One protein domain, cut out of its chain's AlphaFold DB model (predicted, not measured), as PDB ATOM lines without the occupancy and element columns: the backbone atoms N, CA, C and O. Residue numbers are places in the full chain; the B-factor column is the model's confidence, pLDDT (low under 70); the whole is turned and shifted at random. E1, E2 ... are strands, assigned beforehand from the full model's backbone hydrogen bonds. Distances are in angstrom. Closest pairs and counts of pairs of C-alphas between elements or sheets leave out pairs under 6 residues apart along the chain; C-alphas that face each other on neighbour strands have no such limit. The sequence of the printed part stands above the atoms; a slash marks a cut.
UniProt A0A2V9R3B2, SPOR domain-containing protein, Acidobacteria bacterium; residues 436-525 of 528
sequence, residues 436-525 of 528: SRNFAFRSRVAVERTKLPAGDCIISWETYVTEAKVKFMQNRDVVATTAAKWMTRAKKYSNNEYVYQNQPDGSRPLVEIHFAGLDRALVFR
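Overview. This is residues 436 to 525 of the 528 residues of the protein "SPOR domain-containing protein" of Acidobacteria bacterium (UniProt A0A2V9R3B2). One long antiparallel sheet curls like part of a barrel and folds back on itself at its long bent strand E6, with E1, E4 and E5 on one leaf facing E9, E8 and E7 on the other. A small hairpin, E2 and E3, packs beside this folded sheet next to E6 and E8. The printed part has 90 residues and no named helix, with nine named strands in the order E1 to E9, and its class is all strand. The sheet's order is E1 - E4 - E5 - E6 - E9 - E8 - E7. The whole is compact, with a radius of gyration of the C-alphas of 12.5 A and spans of 33 by 29 by 23 A.

Along the chain. Find C-alpha 436 at (213.671, 195.529, 135.729), where E1 begins; it runs through residues 436 to 441. Its neighbour E4, residues 455 to 463, is 25.8 A long, and E5, residues 467 to 474, is 22.9 A. Look next for E6, residues 477 to 488, from (204.287, 191.281, 146.119) to (214.623, 190.549, 118.350), 29.6 A. E7 is residues 497 to 500, E8 is residues 510 to 514, and E9, residues 520 to 524, ends at (205.178, 184.380, 126.452). The two-strand sheet is E2, residues 445 to 447, with E3, residues 450 to 452.

Arrangement. Start at E6, the hinge of a folded sheet, one sheet bent back into two leaves that face each other with 18 pairs of C-alphas within 11 A; E6 bends by 63 degrees at residue 483. E4 and E5 of one leaf form a meander with the hinge E6, each strand the antiparallel neighbour of the one before: look for N 468 and O 484 at 2.7 A between E5 and E6, and N 458 and O 473 at 2.8 A between E4 and E5. E1 is an edge strand beside E4, with N 439 and O 457 2.8 A apart. Across the hinge, E9 is antiparallel to E6, with N 485 and O 523 at 2.8 A. E7, E8 and E9 form a second meander, with N 524 and O 511 at 2.8 A and N 499 and O 512 at 2.9 A; with E6 they make a Greek key, in which the first of four strands in a row is the antiparallel neighbour of the fourth. In the hairpin E2 and E3, N 447 and O 450 are 2.9 A apart. The closest C-alphas of E2 and E8 are those of Ala 446 and Leu 510, 5.7 A.

Size, cuts and confidence. The C-alphas farthest apart are those of Tyr 464 and Pro 504, 36.0 A. The printed part has no cut and no long link. The mean pLDDT of the printed part is 85.8, and residues 464 to 465 and residue 476 are under 70.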
ATOM      1  N   SER A 436     214.928 195.181 135.080       79.31
ATOM      2  CA  SER A 436     213.671 195.529 135.729       79.31
ATOM      3  C   SER A 436     213.118 196.817 135.133       79.31
ATOM      4  O   SER A 436     213.889 197.728 134.816       79.31
ATOM      5  N   ARG A 437     211.796 196.896 134.955       78.50
ATOM      6  CA  ARG A 437     211.096 198.084 134.447       78.50
ATOM      7  C   ARG A 437     209.720 198.255 135.075       78.50
ATOM      8  O   ARG A 437     208.981 197.288 135.241       78.50
ATOM      9  N   ASN A 438     209.357 199.511 135.319       80.38
ATOM     10  CA  ASN A 438     207.982 199.907 135.615       80.38
ATOM     11  C   ASN A 438     207.122 199.736 134.351       80.38
ATOM     12  O   ASN A 438     207.543 200.108 133.251       80.38
ATOM     13  N   PHE A 439     205.925 199.173 134.501       86.94
ATOM     14  CA  PHE A 439     205.013 198.873 133.400       86.94
ATOM     15  C   PHE A 439     203.554 198.950 133.859       86.94
ATOM     16  O   PHE A 439     203.228 198.461 134.937       86.94
ATOM     17  N   ALA A 440     202.664 199.512 133.039       87.44
ATOM     18  CA  ALA A 440     201.264 199.734 133.402       87.44
ATOM     19  C   ALA A 440     200.314 198.920 132.512       87.44
ATOM     20  O   ALA A 440     200.220 199.152 131.303       87.44
ATOM     21  N   PHE A 441     199.563 197.991 133.106       88.88
ATOM     22  CA  PHE A 441     198.529 197.243 132.392       88.88
ATOM     23  C   PHE A 441     197.213 198.028 132.393       88.88
ATOM     24  O   PHE A 441     196.554 198.169 133.422       88.88
ATOM     25  N   ARG A 442     196.775 198.503 131.218       87.81
ATOM     26  CA  ARG A 442     195.504 199.244 131.055       87.81
ATOM     27  C   ARG A 442     194.257 198.371 131.246       87.81
ATOM     28  O   ARG A 442     193.152 198.886 131.380       87.81
ATOM     29  N   SER A 443     194.415 197.051 131.241       86.62
ATOM     30  CA  SER A 443     193.347 196.076 131.468       86.62
ATOM     31  C   SER A 443     193.901 194.832 132.149       86.62
ATOM     32  O   SER A 443     195.045 194.468 131.889       86.62
ATOM     33  N   ARG A 444     193.067 194.116 132.914       89.25
ATOM     34  CA  ARG A 444     193.409 192.771 133.406       89.25
ATOM     35  C   ARG A 444     193.809 191.857 132.240       89.25
ATOM     36  O   ARG A 444     193.085 191.781 131.247       89.25
ATOM     37  N   VAL A 445     194.932 191.164 132.396       91.94
ATOM     38  CA  VAL A 445     195.462 190.148 131.468       91.94
ATOM     39  C   VAL A 445     195.748 188.855 132.234       91.94
ATOM     40  O   VAL A 445     195.767 188.851 133.464       91.94
ATOM     41  N   ALA A 446     195.938 187.742 131.535       90.12
ATOM     42  CA  ALA A 446     196.325 186.466 132.128       90.12
ATOM     43  C   ALA A 446     197.762 186.106 131.730       90.12
ATOM     44  O   ALA A 446     198.134 186.236 130.569       90.12
ATOM     45  N   VAL A 447     198.552 185.632 132.689       86.94
ATOM     46  CA  VAL A 447     199.868 185.024 132.467       86.94
ATOM     47  C   VAL A 447     199.783 183.595 132.981       86.94
ATOM     48  O   VAL A 447     199.550 183.378 134.170       86.94
ATOM     49  N   GLU A 448     199.917 182.627 132.073       80.12
ATOM     50  CA  GLU A 448     199.582 181.219 132.319       80.12
ATOM     51  C   GLU A 448     198.171 181.090 132.933       80.12
ATOM     52  O   GLU A 448     197.176 181.343 132.258       80.12
ATOM     53  N   ARG A 449     198.072 180.746 134.225       74.44
ATOM     54  CA  ARG A 449     196.804 180.616 134.967       74.44
ATOM     55  C   ARG A 449     196.503 181.804 135.889       74.44
ATOM     56  O   ARG A 449     195.420 181.866 136.471       74.44
ATOM     57  N   THR A 450     197.431 182.748 136.024       83.25
ATOM     58  CA  THR A 450     197.330 183.870 136.962       83.25
ATOM     59  C   THR A 450     196.779 185.110 136.271       83.25
ATOM     60  O   THR A 450     197.316 185.573 135.266       83.25
ATOM     61  N   LYS A 451     195.709 185.686 136.824       86.25
ATOM     62  CA  LYS A 451     195.123 186.940 136.332       86.25
ATOM     63  C   LYS A 451     195.896 188.117 136.925       86.25
ATOM     64  O   LYS A 451     195.770 188.387 138.116       86.25
ATOM     65  N   LEU A 452     196.674 188.812 136.100       86.25
ATOM     66  CA  LEU A 452     197.321 190.056 136.497       86.25
ATOM     67  C   LEU A 452     196.263 191.170 136.642       86.25
ATOM     68  O   LEU A 452     195.411 191.326 135.754       86.25
ATOM     69  N   PRO A 453     196.294 191.943 137.742       81.38
ATOM     70  CA  PRO A 453     195.474 193.137 137.902       81.38
ATOM     71  C   PRO A 453     195.847 194.216 136.872       81.38
ATOM     72  O   PRO A 453     196.903 194.171 136.244       81.38
ATOM     73  N   ALA A 454     194.954 195.189 136.691       88.38
ATOM     74  CA  ALA A 454     195.273 196.415 135.962       88.38
ATOM     75  C   ALA A 454     196.040 197.397 136.871       88.38
ATOM     76  O   ALA A 454     196.045 197.238 138.094       88.38
ATOM     77  N   GLY A 455     196.642 198.425 136.274       87.19
ATOM     78  CA  GLY A 455     197.475 199.413 136.963       87.19
ATOM     79  C   GLY A 455     198.968 199.101 136.865       87.19
ATOM     80  O   GLY A 455     199.401 198.315 136.018       87.19
ATOM     81  N   ASP A 456     199.750 199.758 137.716       85.44
ATOM     82  CA  ASP A 456     201.210 199.707 137.677       85.44
ATOM     83  C   ASP A 456     201.775 198.409 138.257       85.44
ATOM     84  O   ASP A 456     201.262 197.840 139.223       85.44
ATOM     85  N   CYS A 457     202.873 197.950 137.669       85.38
ATOM     86  CA  CYS A 457     203.658 196.821 138.138       85.38
ATOM     87  C   CYS A 457     205.146 197.028 137.819       85.38
ATOM     88  O   CYS A 457     205.522 197.854 136.986       85.38
ATOM     89  N   ILE A 458     205.999 196.251 138.477       84.06
ATOM     90  CA  ILE A 458     207.414 196.113 138.149       84.06
ATOM     91  C   ILE A 458     207.585 194.753 137.477       84.06
ATOM     92  O   ILE A 458     207.294 193.711 138.070       84.06
ATOM     93  N   ILE A 459     208.056 194.762 136.233       86.88
ATOM     94  CA  ILE A 459     208.404 193.555 135.486       86.88
ATOM     95  C   ILE A 459     209.912 193.384 135.588       86.88
ATOM     96  O   ILE A 459     210.663 194.213 135.078       86.88
ATOM     97  N   SER A 460     210.349 192.307 136.237       83.19
ATOM     98  CA  SER A 460     211.766 191.942 136.333       83.19
ATOM     99  C   SER A 460     212.035 190.618 135.632       83.19
ATOM    100  O   SER A 460     211.172 189.738 135.583       83.19
ATOM    101  N   TRP A 461     213.229 190.476 135.062       85.44
ATOM    102  CA  TRP A 461     213.620 189.290 134.309       85.44
ATOM    103  C   TRP A 461     215.072 188.890 134.566       85.44
ATOM    104  O   TRP A 461     215.926 189.723 134.866       85.44
ATOM    105  N   GLU A 462     215.341 187.592 134.430       83.25
ATOM    106  CA  GLU A 462     216.671 186.985 134.513       83.25
ATOM    107  C   GLU A 462     216.819 185.906 133.432       83.25
ATOM    108  O   GLU A 462     215.931 185.058 133.285       83.25
ATOM    109  N   THR A 463     217.926 185.891 132.682       82.69
ATOM    110  CA  THR A 463     218.135 184.900 131.614       82.69
ATOM    111  C   THR A 463     219.598 184.549 131.333       82.69
ATOM    112  O   THR A 463     220.477 185.399 131.403       82.69
ATOM    113  N   TYR A 464     219.840 183.275 130.997       69.94
ATOM    114  CA  TYR A 464     221.149 182.691 130.639       69.94
ATOM    115  C   TYR A 464     221.185 182.147 129.196       69.94
ATOM    116  O   TYR A 464     222.187 181.586 128.762       69.94
ATOM    117  N   VAL A 465     220.048 182.198 128.496       65.44
ATOM    118  CA  VAL A 465     219.773 181.558 127.197       65.44
ATOM    119  C   VAL A 465     218.678 182.374 126.485       65.44
ATOM    120  O   VAL A 465     218.356 183.474 126.909       65.44
ATOM    121  N   THR A 466     218.046 181.871 125.423       70.12
ATOM    122  CA  THR A 466     216.929 182.575 124.754       70.12
ATOM    123  C   THR A 466     215.603 182.569 125.537       70.12
ATOM    124  O   THR A 466     214.609 183.105 125.055       70.12
ATOM    125  N   GLU A 467     215.569 181.974 126.733       82.62
ATOM    126  CA  GLU A 467     214.388 181.854 127.597       82.62
ATOM    127  C   GLU A 467     214.661 182.522 128.957       82.62
ATOM    128  O   GLU A 467     215.607 182.181 129.673       82.62
ATOM    129  N   ALA A 468     213.860 183.532 129.282       86.38
ATOM    130  CA  ALA A 468     213.952 184.376 130.462       86.38
ATOM    131  C   ALA A 468     212.899 183.992 131.503       86.38
ATOM    132  O   ALA A 468     211.730 183.768 131.183       86.38
ATOM    133  N   LYS A 469     213.305 183.976 132.776       87.62
ATOM    134  CA  LYS A 469     212.382 183.886 133.906       87.62
ATOM    135  C   LYS A 469     211.877 185.288 134.219       87.62
ATOM    136  O   LYS A 469     212.658 186.127 134.659       87.62
ATOM    137  N   VAL A 470     210.587 185.526 134.006       89.44
ATOM    138  CA  VAL A 470     209.936 186.825 134.219       89.44
ATOM    139  C   VAL A 470     209.134 186.781 135.516       89.44
ATOM    140  O   VAL A 470     208.414 185.814 135.766       89.44
ATOM    141  N   LYS A 471     209.240 187.829 136.336       88.00
ATOM    142  CA  LYS A 471     208.396 188.080 137.509       88.00
ATOM    143  C   LYS A 471     207.579 189.351 137.300       88.00
ATOM    144  O   LYS A 471     208.116 190.366 136.857       88.00
ATOM    145  N   PHE A 472     206.321 189.307 137.715       87.06
ATOM    146  CA  PHE A 472     205.432 190.463 137.791       87.06
ATOM    147  C   PHE A 472     205.217 190.819 139.255       87.06
ATOM    148  O   PHE A 472     204.760 189.973 140.025       87.06
ATOM    149  N   MET A 473     205.552 192.050 139.636       80.19
ATOM    150  CA  MET A 473     205.420 192.543 141.005       80.19
ATOM    151  C   MET A 473     204.457 193.728 141.072       80.19
ATOM    152  O   MET A 473     204.606 194.677 140.309       80.19
ATOM    153  N   GLN A 474     203.500 193.714 141.995       80.50
ATOM    154  CA  GLN A 474     202.621 194.853 142.287       80.50
ATOM    155  C   GLN A 474     202.519 195.001 143.804       80.50
ATOM    156  O   GLN A 474     202.512 194.006 144.517       80.50
ATOM    157  N   ASN A 475     202.498 196.237 144.311       75.38
ATOM    158  CA  ASN A 475     202.478 196.537 145.752       75.38
ATOM    159  C   ASN A 475     203.625 195.880 146.559       75.38
ATOM    160  O   ASN A 475     203.523 195.744 147.771       75.38
ATOM    161  N   ARG A 476     204.742 195.559 145.880       65.38
ATOM    162  CA  ARG A 476     205.923 194.781 146.329       65.38
ATOM    163  C   ARG A 476     205.755 193.252 146.336       65.38
ATOM    164  O   ARG A 476     206.771 192.562 146.306       65.38
ATOM    165  N   ASP A 477     204.539 192.722 146.237       73.25
ATOM    166  CA  ASP A 477     204.287 191.281 146.119       73.25
ATOM    167  C   ASP A 477     204.580 190.741 144.712       73.25
ATOM    168  O   ASP A 477     204.283 191.389 143.706       73.25
ATOM    169  N   VAL A 478     205.108 189.514 144.618       79.38
ATOM    170  CA  VAL A 478     205.261 188.789 143.342       79.38
ATOM    171  C   VAL A 478     203.921 188.154 142.961       79.38
ATOM    172  O   VAL A 478     203.601 187.048 143.389       79.38
ATOM    173  N   VAL A 479     203.148 188.847 142.123       84.75
ATOM    174  CA  VAL A 479     201.819 188.405 141.667       84.75
ATOM    175  C   VAL A 479     201.916 187.197 140.731       84.75
ATOM    176  O   VAL A 479     201.090 186.292 140.806       84.75
ATOM    177  N   ALA A 480     202.920 187.158 139.848       86.62
ATOM    178  CA  ALA A 480     203.140 186.030 138.940       86.62
ATOM    179  C   ALA A 480     204.627 185.805 138.633       86.62
ATOM    180  O   ALA A 480     205.458 186.711 138.723       86.62
ATOM    181  N   THR A 481     204.968 184.582 138.230       88.00
ATOM    182  CA  THR A 481     206.282 184.204 137.694       88.00
ATOM    183  C   THR A 481     206.073 183.215 136.552       88.00
ATOM    184  O   THR A 481     205.280 182.294 136.703       88.00
ATOM    185  N   THR A 482     206.766 183.404 135.431       90.38
ATOM    186  CA  THR A 482     206.566 182.649 134.179       90.38
ATOM    187  C   THR A 482     207.870 182.541 133.377       90.38
ATOM    188  O   THR A 482     208.877 183.171 133.726       90.38
ATOM    189  N   ALA A 483     207.860 181.762 132.293       89.38
ATOM    190  CA  ALA A 483     208.919 181.724 131.289       89.38
ATOM    191  C   ALA A 483     208.486 182.448 130.001       89.38
ATOM    192  O   ALA A 483     207.442 182.151 129.420       89.38
ATOM    193  N   ALA A 484     209.329 183.361 129.522       89.94
ATOM    194  CA  ALA A 484     209.172 184.059 128.246       89.94
ATOM    195  C   ALA A 484     210.441 183.905 127.402       89.94
ATOM    196  O   ALA A 484     211.490 183.539 127.921       89.94
ATOM    197  N   LYS A 485     210.388 184.219 126.109       91.31
ATOM    198  CA  LYS A 485     211.566 184.256 125.235       91.31
ATOM    199  C   LYS A 485     211.828 185.662 124.736       91.31
ATOM    200  O   LYS A 485     210.895 186.339 124.314       91.31
ATOM    201  N   TRP A 486     213.091 186.077 124.729       88.81
ATOM    202  CA  TRP A 486     213.481 187.290 124.019       88.81
ATOM    203  C   TRP A 486     213.434 187.036 122.511       88.81
ATOM    204  O   TRP A 486     214.070 186.107 122.012       88.81
ATOM    205  N   MET A 487     212.696 187.873 121.780       89.12
ATOM    206  CA  MET A 487     212.690 187.886 120.317       89.12
ATOM    207  C   MET A 487     213.080 189.265 119.793       89.12
ATOM    208  O   MET A 487     212.366 190.240 120.024       89.12
ATOM    209  N   THR A 488     214.188 189.338 119.057       88.44
ATOM    210  CA  THR A 488     214.623 190.549 118.350       88.44
ATOM    211  C   THR A 488     213.618 190.941 117.261       88.44
ATOM    212  O   THR A 488     212.952 190.092 116.660       88.44
ATOM    213  N   ARG A 489     213.507 192.243 117.005       88.06
ATOM    214  CA  ARG A 489     212.614 192.879 116.034       88.06
ATOM    215  C   ARG A 489     213.414 193.838 115.152       88.06
ATOM    216  O   ARG A 489     214.450 194.352 115.551       88.06
ATOM    217  N   ALA A 490     212.908 194.122 113.953       83.69
ATOM    218  CA  ALA A 490     213.591 194.987 112.982       83.69
ATOM    219  C   ALA A 490     213.576 196.494 113.336       83.69
ATOM    220  O   ALA A 490     214.117 197.305 112.585       83.69
ATOM    221  N   LYS A 491     212.922 196.893 114.435       89.06
ATOM    222  CA  LYS A 491     212.806 198.281 114.904       89.06
ATOM    223  C   LYS A 491     212.829 198.317 116.430       89.06
ATOM    224  O   LYS A 491     212.354 197.380 117.070       89.06
ATOM    225  N   LYS A 492     213.328 199.420 116.993       87.81
ATOM    226  CA  LYS A 492     213.179 199.722 118.421       87.81
ATOM    227  C   LYS A 492     211.764 200.204 118.728       87.81
ATOM    228  O   LYS A 492     211.197 200.974 117.953       87.81
ATOM    229  N   TYR A 493     211.230 199.785 119.868       84.00
ATOM    230  CA  TYR A 493     209.950 200.262 120.385       84.00
ATOM    231  C   TYR A 493     210.093 201.686 120.933       84.00
ATOM    232  O   TYR A 493     211.034 201.980 121.671       84.00
ATOM    233  N   SER A 494     209.171 202.582 120.579       84.81
ATOM    234  CA  SER A 494     209.155 203.961 121.089       84.81
ATOM    235  C   SER A 494     208.468 204.079 122.451       84.81
ATOM    236  O   SER A 494     208.827 204.952 123.236       84.81
ATOM    237  N   ASN A 495     207.521 203.187 122.746       83.88
ATOM    238  CA  ASN A 495     206.710 203.184 123.960       83.88
ATOM    239  C   ASN A 495     206.816 201.840 124.700       83.88
ATOM    240  O   ASN A 495     207.328 200.855 124.172       83.88
ATOM    241  N   ASN A 496     206.318 201.805 125.938       85.81
ATOM    242  CA  ASN A 496     205.989 200.553 126.614       85.81
ATOM    243  C   ASN A 496     204.598 200.102 126.139       85.81
ATOM    244  O   ASN A 496     203.623 200.838 126.305       85.81
ATOM    245  N   GLU A 497     204.499 198.908 125.563       90.75
ATOM    246  CA  GLU A 497     203.259 198.362 124.999       90.75
ATOM    247  C   GLU A 497     203.188 196.835 125.188       90.75
ATOM    248  O   GLU A 497     204.179 196.190 125.531       90.75
ATOM    249  N   TYR A 498     201.995 196.245 125.080       94.00
ATOM    250  CA  TYR A 498     201.789 194.812 125.310       94.00
ATOM    251  C   TYR A 498     200.715 194.233 124.393       94.00
ATOM    252  O   TYR A 498     199.709 194.879 124.096       94.00
ATOM    253  N   VAL A 499     200.915 192.982 123.983       92.88
ATOM    254  CA  VAL A 499     200.012 192.234 123.104       92.88
ATOM    255  C   VAL A 499     199.328 191.145 123.915       92.88
ATOM    256  O   VAL A 499     199.991 190.338 124.563       92.88
ATOM    257  N   TYR A 500     198.001 191.085 123.847       92.88
ATOM    258  CA  TYR A 500     197.192 190.005 124.407       92.88
ATOM    259  C   TYR A 500     196.195 189.504 123.357       92.88
ATOM    260  O   TYR A 500     195.768 190.260 122.485       92.88
ATOM    261  N   GLN A 501     195.799 188.235 123.442       91.06
ATOM    262  CA  GLN A 501     194.682 187.702 122.652       91.06
ATOM    263  C   GLN A 501     193.382 187.852 123.447       91.06
ATOM    264  O   GLN A 501     193.391 187.701 124.665       91.06
ATOM    265  N   ASN A 502     192.259 188.138 122.783       90.38
ATOM    266  CA  ASN A 502     190.937 187.999 123.401       90.38
ATOM    267  C   ASN A 502     190.455 186.564 123.177       90.38
ATOM    268  O   ASN A 502     190.366 186.135 122.028       90.38
ATOM    269  N   GLN A 503     190.140 185.844 124.250       89.81
ATOM    270  CA  GLN A 503     189.552 184.507 124.175       89.81
ATOM    271  C   GLN A 503     188.019 184.563 124.339       89.81
ATOM    272  O   GLN A 503     187.514 185.486 124.987       89.81
ATOM    273  N   PRO A 504     187.256 183.587 123.800       87.69
ATOM    274  CA  PRO A 504     185.796 183.545 123.937       87.69
ATOM    275  C   PRO A 504     185.287 183.427 125.384       87.69
ATOM    276  O   PRO A 504     184.160 183.819 125.664       87.69
ATOM    277  N   ASP A 505     186.113 182.933 126.311       85.75
ATOM    278  CA  ASP A 505     185.819 182.868 127.753       85.75
ATOM    279  C   ASP A 505     185.982 184.227 128.476       85.75
ATOM    280  O   ASP A 505     185.831 184.319 129.695       85.75
ATOM    281  N   GLY A 506     186.329 185.288 127.739       84.69
ATOM    282  CA  GLY A 506     186.621 186.614 128.279       84.69
ATOM    283  C   GLY A 506     188.007 186.739 128.921       84.69
ATOM    284  O   GLY A 506     188.331 187.803 129.462       84.69
ATOM    285  N   SER A 507     188.845 185.697 128.872       85.38
ATOM    286  CA  SER A 507     190.243 185.795 129.286       85.38
ATOM    287  C   SER A 507     191.079 186.569 128.261       85.38
ATOM    288  O   SER A 507     190.720 186.739 127.091       85.38
ATOM    289  N   ARG A 508     192.205 187.106 128.741       91.19
ATOM    290  CA  ARG A 508     193.135 187.924 127.955       91.19
ATOM    291  C   ARG A 508     194.573 187.439 128.138       91.19
ATOM    292  O   ARG A 508     195.339 188.133 128.809       91.19
ATOM    293  N   PRO A 509     194.935 186.236 127.650       92.25
ATOM    294  CA  PRO A 509     196.303 185.739 127.730       92.25
ATOM    295  C   PRO A 509     197.287 186.730 127.097       92.25
ATOM    296  O   PRO A 509     197.117 187.160 125.952       92.25
ATOM    297  N   LEU A 510     198.291 187.104 127.885       93.12
ATOM    298  CA  LEU A 510     199.392 187.979 127.515       93.12
ATOM    299  C   LEU A 510     200.354 187.208 126.607       93.12
ATOM    300  O   LEU A 510     200.857 186.156 126.990       93.12
ATOM    301  N   VAL A 511     200.593 187.740 125.410       92.94
ATOM    302  CA  VAL A 511     201.411 187.110 124.366       92.94
ATOM    303  C   VAL A 511     202.779 187.771 124.289       92.94
ATOM    304  O   VAL A 511     203.787 187.072 124.256       92.94
ATOM    305  N   GLU A 512     202.838 189.106 124.298       94.38
ATOM    306  CA  GLU A 512     204.104 189.845 124.227       94.38
ATOM    307  C   GLU A 512     204.124 191.080 125.132       94.38
ATOM    308  O   GLU A 512     203.095 191.721 125.349       94.38
ATOM    309  N   ILE A 513     205.317 191.443 125.608       93.19
ATOM    310  CA  ILE A 513     205.609 192.733 126.245       93.19
ATOM    311  C   ILE A 513     206.761 193.401 125.503       93.19
ATOM    312  O   ILE A 513     207.800 192.786 125.237       93.19
ATOM    313  N   HIS A 514     206.559 194.674 125.183       92.19
ATOM    314  CA  HIS A 514     207.458 195.527 124.424       92.19
ATOM    315  C   HIS A 514     207.877 196.708 125.304       92.19
ATOM    316  O   HIS A 514     207.059 197.306 126.005       92.19
ATOM    317  N   PHE A 515     209.166 197.040 125.288       86.88
ATOM    318  CA  PHE A 515     209.758 198.012 126.207       86.88
ATOM    319  C   PHE A 515     210.441 199.148 125.440       86.88
ATOM    320  O   PHE A 515     211.287 198.896 124.579       86.88
ATOM    321  N   ALA A 516     210.145 200.398 125.807       83.06
ATOM    322  CA  ALA A 516     210.674 201.587 125.139       83.06
ATOM    323  C   ALA A 516     212.216 201.586 125.060       83.06
ATOM    324  O   ALA A 516     212.907 201.306 126.046       83.06
ATOM    325  N   GLY A 517     212.767 201.895 123.888       81.56
ATOM    326  CA  GLY A 517     214.207 201.918 123.615       81.56
ATOM    327  C   GLY A 517     214.848 200.553 123.311       81.56
ATOM    328  O   GLY A 517     215.983 200.529 122.821       81.56
ATOM    329  N   LEU A 518     214.148 199.432 123.540       83.69
ATOM    330  CA  LEU A 518     214.630 198.090 123.190       83.69
ATOM    331  C   LEU A 518     214.226 197.684 121.766       83.69
ATOM    332  O   LEU A 518     213.203 198.115 121.238       83.69
ATOM    333  N   ASP A 519     215.033 196.813 121.165       85.94
ATOM    334  CA  ASP A 519     214.861 196.189 119.845       85.94
ATOM    335  C   ASP A 519     214.253 194.776 119.923       85.94
ATOM    336  O   ASP A 519     214.323 194.001 118.971       85.94
ATOM    337  N   ARG A 520     213.699 194.407 121.082       88.38
ATOM    338  CA  ARG A 520     213.331 193.032 121.430       88.38
ATOM    339  C   ARG A 520     212.084 192.977 122.310       88.38
ATOM    340  O   ARG A 520     211.836 193.880 123.107       88.38
ATOM    341  N   ALA A 521     211.319 191.902 122.155       91.44
ATOM    342  CA  ALA A 521     210.076 191.622 122.870       91.44
ATOM    343  C   ALA A 521     210.235 190.418 123.810       91.44
ATOM    344  O   ALA A 521     210.844 189.421 123.413       91.44
ATOM    345  N   LEU A 522     209.652 190.478 125.012       91.12
ATOM    346  CA  LEU A 522     209.401 189.279 125.818       91.12
ATOM    347  C   LEU A 522     208.153 188.597 125.261       91.12
ATOM    348  O   LEU A 522     207.067 189.165 125.343       91.12
ATOM    349  N   VAL A 523     208.305 187.399 124.705       93.31
ATOM    350  CA  VAL A 523     207.217 186.612 124.112       93.31
ATOM    351  C   VAL A 523     206.896 185.425 125.013       93.31
ATOM    352  O   VAL A 523     207.744 184.568 125.268       93.31
ATOM    353  N   PHE A 524     205.670 185.382 125.513       90.94
ATOM    354  CA  PHE A 524     205.178 184.380 126.452       90.94
ATOM    355  C   PHE A 524     204.606 183.187 125.684       90.94
ATOM    356  O   PHE A 524     204.053 183.333 124.592       90.94
ATOM    357  N   ARG A 525     204.755 181.975 126.228       78.88
ATOM    358  CA  ARG A 525     204.153 180.786 125.614       78.88
ATOM    359  C   ARG A 525     202.691 180.687 126.050       78.88
ATOM    360  O   ARG A 525     202.426 180.477 127.230       78.88
TER     361      ARG A 525